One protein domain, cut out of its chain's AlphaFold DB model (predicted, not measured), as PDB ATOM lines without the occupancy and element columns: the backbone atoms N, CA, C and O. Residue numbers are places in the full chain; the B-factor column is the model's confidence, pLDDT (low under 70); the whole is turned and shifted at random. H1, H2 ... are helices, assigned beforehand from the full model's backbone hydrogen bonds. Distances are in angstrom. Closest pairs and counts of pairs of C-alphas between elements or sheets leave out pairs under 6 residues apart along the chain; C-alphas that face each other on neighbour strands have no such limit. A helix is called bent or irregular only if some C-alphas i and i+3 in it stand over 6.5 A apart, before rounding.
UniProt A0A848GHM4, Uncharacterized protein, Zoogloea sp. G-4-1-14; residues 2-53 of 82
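What this domain is: This is residues 2 to 53 of the 82 residues of an uncharacterized protein of Zoogloea sp. G-4-1-14 (UniProt A0A848GHM4). A domain with little regular structure: two short helices, H2 and H1, stand nearly at right angles, joined by a short link of 9 residues, with a long stretch that holds no named element, residues 2 to 13, before H1. After H2, residues 43 to 53 fold back toward the end of the domain where residues 2 to 6 lie. The printed part has 52 residues with two named helices, H1 then H2, and no named strand; the class is all helix, though named elements hold only 20 residues. It is compact, with a radius of gyration of the C-alphas of 10.5 A, yet elongated, spanning 33 by 21 by 21 A.

How they stand to each other: H2, residues 31 to 42, and H1, residues 14 to 21, are close but not clearly touching; their closest C-alphas, those of Cys 34 and Cys 15, are 6.3 A apart. Their lines stand about perpendicular, at 84 degrees, H2's line being a rough one. In H1 every O i to N i+4 pair is within hydrogen-bond range; in H2, 6 of 8 are.

Where its parts are: H2 is 14.8 A long from C-alpha 31 at (4.880, -5.527, 28.790) to C-alpha 42 at (-2.591, -7.268, 41.490). It is irregular, but only just: C-alphas 36 and 39 are 6.55 A apart. H1 is 10.6 A long and begins at C-alpha 14, (-5.027, -5.111, 29.949).

The domain as a whole: The C-alphas farthest apart, those of Lys 2 and Arg 41, are 33.3 A apart. The printed part has no cut. The H1 to H2 link is short, with 9 residues, and residues 2 to 13 hold no named element. The pLDDT is under 70 at residues 2 to 6 and 53.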
ATOM      1  N   LYS A   2       8.424  -6.621   9.205       42.03
ATOM      2  CA  LYS A   2       8.738  -5.993  10.500       42.03
ATOM      3  C   LYS A   2       8.390  -6.995  11.597       42.03
ATOM      4  O   LYS A   2       7.248  -7.430  11.679       42.03
ATOM      5  N   THR A   3       9.379  -7.391  12.386       42.94
ATOM      6  CA  THR A   3       9.158  -8.116  13.638       42.94
ATOM      7  C   THR A   3       8.309  -7.231  14.552       42.94
ATOM      8  O   THR A   3       8.675  -6.061  14.704       42.94
ATOM      9  N   PRO A   4       7.200  -7.719  15.134       52.09
ATOM     10  CA  PRO A   4       6.443  -6.928  16.090       52.09
ATOM     11  C   PRO A   4       7.377  -6.595  17.250       52.09
ATOM     12  O   PRO A   4       7.944  -7.484  17.891       52.09
ATOM     13  N   THR A   5       7.612  -5.305  17.463       59.38
ATOM     14  CA  THR A   5       8.280  -4.831  18.668       59.38
ATOM     15  C   THR A   5       7.463  -5.329  19.847       59.38
ATOM     16  O   THR A   5       6.246  -5.171  19.865       59.38
ATOM     17  N   HIS A   6       8.126  -5.962  20.810       62.00
ATOM     18  CA  HIS A   6       7.505  -6.646  21.949       62.00
ATOM     19  C   HIS A   6       6.607  -5.728  22.815       62.00
ATOM     20  O   HIS A   6       5.883  -6.199  23.688       62.00
ATOM     21  N   ASP A   7       6.623  -4.422  22.545       70.94
ATOM     22  CA  ASP A   7       5.844  -3.381  23.210       70.94
ATOM     23  C   ASP A   7       4.584  -2.939  22.441       70.94
ATOM     24  O   ASP A   7       3.871  -2.058  22.906       70.94
ATOM     25  N   GLU A   8       4.261  -3.534  21.287       83.19
ATOM     26  CA  GLU A   8       3.029  -3.173  20.574       83.19
ATOM     27  C   GLU A   8       1.786  -3.752  21.273       83.19
ATOM     28  O   GLU A   8       1.670  -4.956  21.526       83.19
ATOM     29  N   HIS A   9       0.837  -2.875  21.603       85.94
ATOM     30  CA  HIS A   9      -0.352  -3.238  22.360       85.94
ATOM     31  C   HIS A   9      -1.515  -3.685  21.477       85.94
ATOM     32  O   HIS A   9      -2.011  -2.947  20.628       85.94
ATOM     33  N   GLY A  10      -2.040  -4.871  21.781       85.38
ATOM     34  CA  GLY A  10      -3.318  -5.336  21.259       85.38
ATOM     35  C   GLY A  10      -4.507  -4.531  21.799       85.38
ATOM     36  O   GLY A  10      -4.431  -3.945  22.881       85.38
ATOM     37  N   SER A  11      -5.631  -4.527  21.079       83.06
ATOM     38  CA  SER A  11      -6.871  -3.862  21.516       83.06
ATOM     39  C   SER A  11      -7.447  -4.466  22.799       83.06
ATOM     40  O   SER A  11      -8.116  -3.766  23.550       83.06
ATOM     41  N   ARG A  12      -7.126  -5.731  23.094       81.06
ATOM     42  CA  ARG A  12      -7.514  -6.427  24.328       81.06
ATOM     43  C   ARG A  12      -6.398  -6.471  25.373       81.06
ATOM     44  O   ARG A  12      -6.514  -7.226  26.340       81.06
ATOM     45  N   CYS A  13      -5.310  -5.711  25.204       88.31
ATOM     46  CA  CYS A  13      -4.275  -5.689  26.233       88.31
ATOM     47  C   CYS A  13      -4.782  -4.986  27.493       88.31
ATOM     48  O   CYS A  13      -5.072  -3.790  27.467       88.31
ATOM     49  N   SER A  14      -4.761  -5.692  28.626       87.06
ATOM     50  CA  SER A  14      -5.027  -5.111  29.949       87.06
ATOM     51  C   SER A  14      -4.096  -3.928  30.244       87.06
ATOM     52  O   SER A  14      -4.510  -2.929  30.817       87.06
ATOM     53  N   CYS A  15      -2.842  -4.007  29.792       86.75
ATOM     54  CA  CYS A  15      -1.851  -2.945  29.920       86.75
ATOM     55  C   CYS A  15      -2.242  -1.640  29.196       86.75
ATOM     56  O   CYS A  15      -2.048  -0.553  29.736       86.75
ATOM     57  N   ARG A  16      -2.860  -1.752  28.013       89.00
ATOM     58  CA  ARG A  16      -3.373  -0.620  27.238       89.00
ATOM     59  C   ARG A  16      -4.596  -0.010  27.908       89.00
ATOM     60  O   ARG A  16      -4.636   1.201  28.084       89.00
ATOM     61  N   LEU A  17      -5.551  -0.849  28.315       87.56
ATOM     62  CA  LEU A  17      -6.760  -0.394  29.001       87.56
ATOM     63  C   LEU A  17      -6.401   0.406  30.260       87.56
ATOM     64  O   LEU A  17      -6.950   1.475  30.501       87.56
ATOM     65  N   LEU A  18      -5.429  -0.080  31.032       85.19
ATOM     66  CA  LEU A  18      -4.954   0.617  32.219       85.19
ATOM     67  C   LEU A  18      -4.323   1.970  31.878       85.19
ATOM     68  O   LEU A  18      -4.689   2.957  32.511       85.19
ATOM     69  N   ALA A  19      -3.443   2.038  30.873       87.69
ATOM     70  CA  ALA A  19      -2.870   3.306  30.415       87.69
ATOM     71  C   ALA A  19      -3.967   4.317  30.047       87.69
ATOM     72  O   ALA A  19      -3.955   5.444  30.539       87.69
ATOM     73  N   GLU A  20      -4.957   3.883  29.265       89.00
ATOM     74  CA  GLU A  20      -6.079   4.721  28.840       89.00
ATOM     75  C   GLU A  20      -6.902   5.221  30.038       89.00
ATOM     76  O   GLU A  20      -7.209   6.410  30.112       89.00
ATOM     77  N   THR A  21      -7.197   4.362  31.025       87.81
ATOM     78  CA  THR A  21      -7.975   4.765  32.216       87.81
ATOM     79  C   THR A  21      -7.280   5.816  33.077       87.81
ATOM     80  O   THR A  21      -7.955   6.627  33.709       87.81
ATOM     81  N   VAL A  22      -5.944   5.832  33.095       88.25
ATOM     82  CA  VAL A  22      -5.163   6.829  33.843       88.25
ATOM     83  C   VAL A  22      -4.790   8.051  32.994       88.25
ATOM     84  O   VAL A  22      -4.110   8.948  33.486       88.25
ATOM     85  N   GLY A  23      -5.217   8.102  31.726       89.56
ATOM     86  CA  GLY A  23      -4.884   9.186  30.795       89.56
ATOM     87  C   GLY A  23      -3.440   9.149  30.280       89.56
ATOM     88  O   GLY A  23      -2.941  10.146  29.759       89.56
ATOM     89  N   CYS A  24      -2.760   8.012  30.421       88.31
ATOM     90  CA  CYS A  24      -1.432   7.788  29.868       88.31
ATOM     91  C   CYS A  24      -1.521   7.232  28.446       88.31
ATOM     92  O   CYS A  24      -2.441   6.504  28.077       88.31
ATOM     93  N   LYS A  25      -0.497   7.532  27.648       87.75
ATOM     94  CA  LYS A  25      -0.309   6.886  26.350       87.75
ATOM     95  C   LYS A  25      -0.004   5.393  26.553       87.75
ATOM     96  O   LYS A  25       0.815   5.095  27.427       87.75
ATOM     97  N   PRO A  26      -0.599   4.466  25.779       84.69
ATOM     98  CA  PRO A  26      -0.344   3.032  25.918       84.69
ATOM     99  C   PRO A  26       1.143   2.676  25.879       84.69
ATOM    100  O   PRO A  26       1.601   1.906  26.714       84.69
ATOM    101  N   GLU A  27       1.921   3.335  25.017       84.12
ATOM    102  CA  GLU A  27       3.362   3.097  24.841       84.12
ATOM    103  C   GLU A  27       4.193   3.431  26.093       84.12
ATOM    104  O   GLU A  27       5.362   3.059  26.182       84.12
ATOM    105  N   ALA A  28       3.611   4.130  27.074       84.12
ATOM    106  CA  ALA A  28       4.251   4.384  28.359       84.12
ATOM    107  C   ALA A  28       4.281   3.141  29.271       84.12
ATOM    108  O   ALA A  28       5.022   3.132  30.256       84.12
ATOM    109  N   ILE A  29       3.489   2.101  28.975       84.31
ATOM    110  CA  ILE A  29       3.397   0.876  29.778       84.31
ATOM    111  C   ILE A  29       3.933  -0.315  28.981       84.31
ATOM    112  O   ILE A  29       3.189  -1.020  28.315       84.31
ATOM    113  N   ALA A  30       5.223  -0.613  29.122       84.81
ATOM    114  CA  ALA A  30       5.819  -1.803  28.511       84.81
ATOM    115  C   ALA A  30       5.247  -3.117  29.084       84.81
ATOM    116  O   ALA A  30       4.832  -3.191  30.251       84.81
ATOM    117  N   PHE A  31       5.310  -4.205  28.306       83.62
ATOM    118  CA  PHE A  31       4.880  -5.527  28.790       83.62
ATOM    119  C   PHE A  31       5.649  -5.968  30.039       83.62
ATOM    120  O   PHE A  31       5.070  -6.528  30.969       83.62
ATOM    121  N   SER A  32       6.950  -5.675  30.082       86.38
ATOM    122  CA  SER A  32       7.828  -6.001  31.207       86.38
ATOM    123  C   SER A  32       7.334  -5.388  32.520       86.38
ATOM    124  O   SER A  32       7.338  -6.056  33.555       86.38
ATOM    125  N   PHE A  33       6.829  -4.152  32.478       84.06
ATOM    126  CA  PHE A  33       6.195  -3.511  33.626       84.06
ATOM    127  C   PHE A  33       4.927  -4.260  34.044       84.06
ATOM    128  O   PHE A  33       4.734  -4.548  35.229       84.06
ATOM    129  N   CYS A  34       4.084  -4.628  33.077       82.94
ATOM    130  CA  CYS A  34       2.870  -5.387  33.348       82.94
ATOM    131  C   CYS A  34       3.186  -6.732  34.023       82.94
ATOM    132  O   CYS A  34       2.641  -7.027  35.088       82.94
ATOM    133  N   GLN A  35       4.136  -7.496  33.482       85.69
ATOM    134  CA  GLN A  35       4.551  -8.790  34.021       85.69
ATOM    135  C   GLN A  35       5.187  -8.677  35.417       85.69
ATOM    136  O   GLN A  35       4.896  -9.482  36.304       85.69
ATOM    137  N   ALA A  36       6.061  -7.691  35.634       88.25
ATOM    138  CA  ALA A  36       6.809  -7.562  36.882       88.25
ATOM    139  C   ALA A  36       5.992  -6.945  38.024       88.25
ATOM    140  O   ALA A  36       6.203  -7.302  39.185       88.25
ATOM    141  N   VAL A  37       5.083  -6.018  37.713       84.44
ATOM    142  CA  VAL A  37       4.362  -5.226  38.716       84.44
ATOM    143  C   VAL A  37       2.902  -5.641  38.786       84.44
ATOM    144  O   VAL A  37       2.438  -6.047  39.848       84.44
ATOM    145  N   LEU A  38       2.180  -5.550  37.671       81.50
ATOM    146  CA  LEU A  38       0.729  -5.713  37.665       81.50
ATOM    147  C   LEU A  38       0.333  -7.174  37.890       81.50
ATOM    148  O   LEU A  38      -0.407  -7.463  38.829       81.50
ATOM    149  N   MET A  39       0.896  -8.107  37.119       85.12
ATOM    150  CA  MET A  39       0.578  -9.534  37.250       85.12
ATOM    151  C   MET A  39       1.001 -10.096  38.617       85.12
ATOM    152  O   MET A  39       0.288 -10.905  39.201       85.12
ATOM    153  N   LYS A  40       2.134  -9.633  39.170       84.56
ATOM    154  CA  LYS A  40       2.633 -10.102  40.475       84.56
ATOM    155  C   LYS A  40       1.913  -9.492  41.675       84.56
ATOM    156  O   LYS A  40       1.706 -10.194  42.657       84.56
ATOM    157  N   ARG A  41       1.594  -8.192  41.647       82.19
ATOM    158  CA  ARG A  41       1.013  -7.497  42.813       82.19
ATOM    159  C   ARG A  41      -0.513  -7.480  42.812       82.19
ATOM    160  O   ARG A  41      -1.094  -7.450  43.886       82.19
ATOM    161  N   TRP A  42      -1.143  -7.477  41.638       75.06
ATOM    162  CA  TRP A  42      -2.591  -7.268  41.490       75.06
ATOM    163  C   TRP A  42      -3.314  -8.480  40.888       75.06
ATOM    164  O   TRP A  42      -4.523  -8.414  40.695       75.06
ATOM    165  N   VAL A  43      -2.597  -9.576  40.595       80.12
ATOM    166  CA  VAL A  43      -3.151 -10.831  40.039       80.12
ATOM    167  C   VAL A  43      -4.000 -10.592  38.779       80.12
ATOM    168  O   VAL A  43      -4.998 -11.255  38.527       80.12
ATOM    169  N   VAL A  44      -3.616  -9.604  37.972       75.94
ATOM    170  CA  VAL A  44      -4.229  -9.361  36.662       75.94
ATOM    171  C   VAL A  44      -3.547 -10.220  35.612       75.94
ATOM    172  O   VAL A  44      -2.321 -10.271  35.558       75.94
ATOM    173  N   GLU A  45      -4.324 -10.853  34.740       82.00
ATOM    174  CA  GLU A  45      -3.797 -11.474  33.525       82.00
ATOM    175  C   GLU A  45      -3.738 -10.446  32.391       82.00
ATOM    176  O   GLU A  45      -4.640  -9.619  32.202       82.00
ATOM    177  N   CYS A  46      -2.644 -10.475  31.630       84.81
ATOM    178  CA  CYS A  46      -2.413  -9.563  30.522       84.81
ATOM    179  C   CYS A  46      -2.278 -10.340  29.215       84.81
ATOM    180  O   CYS A  46      -1.279 -11.018  28.986       84.81
ATOM    181  N   ASN A  47      -3.266 -10.191  28.331       85.44
ATOM    182  CA  ASN A  47      -3.225 -10.727  26.969       85.44
ATOM    183  C   ASN A  47      -2.429  -9.780  26.057       85.44
ATOM    184  O   ASN A  47      -2.978  -9.178  25.131       85.44
ATOM    185  N   HIS A  48      -1.150  -9.567  26.373       86.75
ATOM    186  CA  HIS A  48      -0.317  -8.598  25.659       86.75
ATOM    187  C   HIS A  48      -0.222  -8.925  24.168       86.75
ATOM    188  O   HIS A  48      -0.130 -10.087  23.781       86.75
ATOM    189  N   GLY A  49      -0.321  -7.897  23.323       84.12
ATOM    190  CA  GLY A  49      -0.390  -8.057  21.865       84.12
ATOM    191  C   GLY A  49      -1.693  -8.672  21.319       84.12
ATOM    192  O   GLY A  49      -1.848  -8.765  20.104       84.12
ATOM    193  N   CYS A  50      -2.661  -9.070  22.157       84.50
ATOM    194  CA  CYS A  50      -3.904  -9.680  21.681       84.50
ATOM    195  C   CYS A  50      -4.838  -8.638  21.046       84.50
ATOM    196  O   CYS A  50      -5.382  -7.756  21.720       84.50
ATOM    197  N   MET A  51      -5.021  -8.742  19.734       79.62
ATOM    198  CA  MET A  51      -6.013  -7.971  18.987       79.62
ATOM    199  C   MET A  51      -7.383  -8.653  19.056       79.62
ATOM    200  O   MET A  51      -7.479  -9.877  19.177       79.62
ATOM    201  N   ASP A  52      -8.456  -7.874  18.939       75.44
ATOM    202  CA  ASP A  52      -9.777  -8.424  18.656       75.44
ATOM    203  C   ASP A  52      -9.702  -9.265  17.387       75.44
ATOM    204  O   ASP A  52      -9.142  -8.856  16.365       75.44
ATOM    205  N   LYS A  53     -10.283 -10.466  17.440       65.88
ATOM    206  CA  LYS A  53     -10.537 -11.207  16.213       65.88
ATOM    207  C   LYS A  53     -11.466 -10.318  15.393       65.88
ATOM    208  O   LYS A  53     -12.519  -9.941  15.908       65.88
TER     209      LYS A  53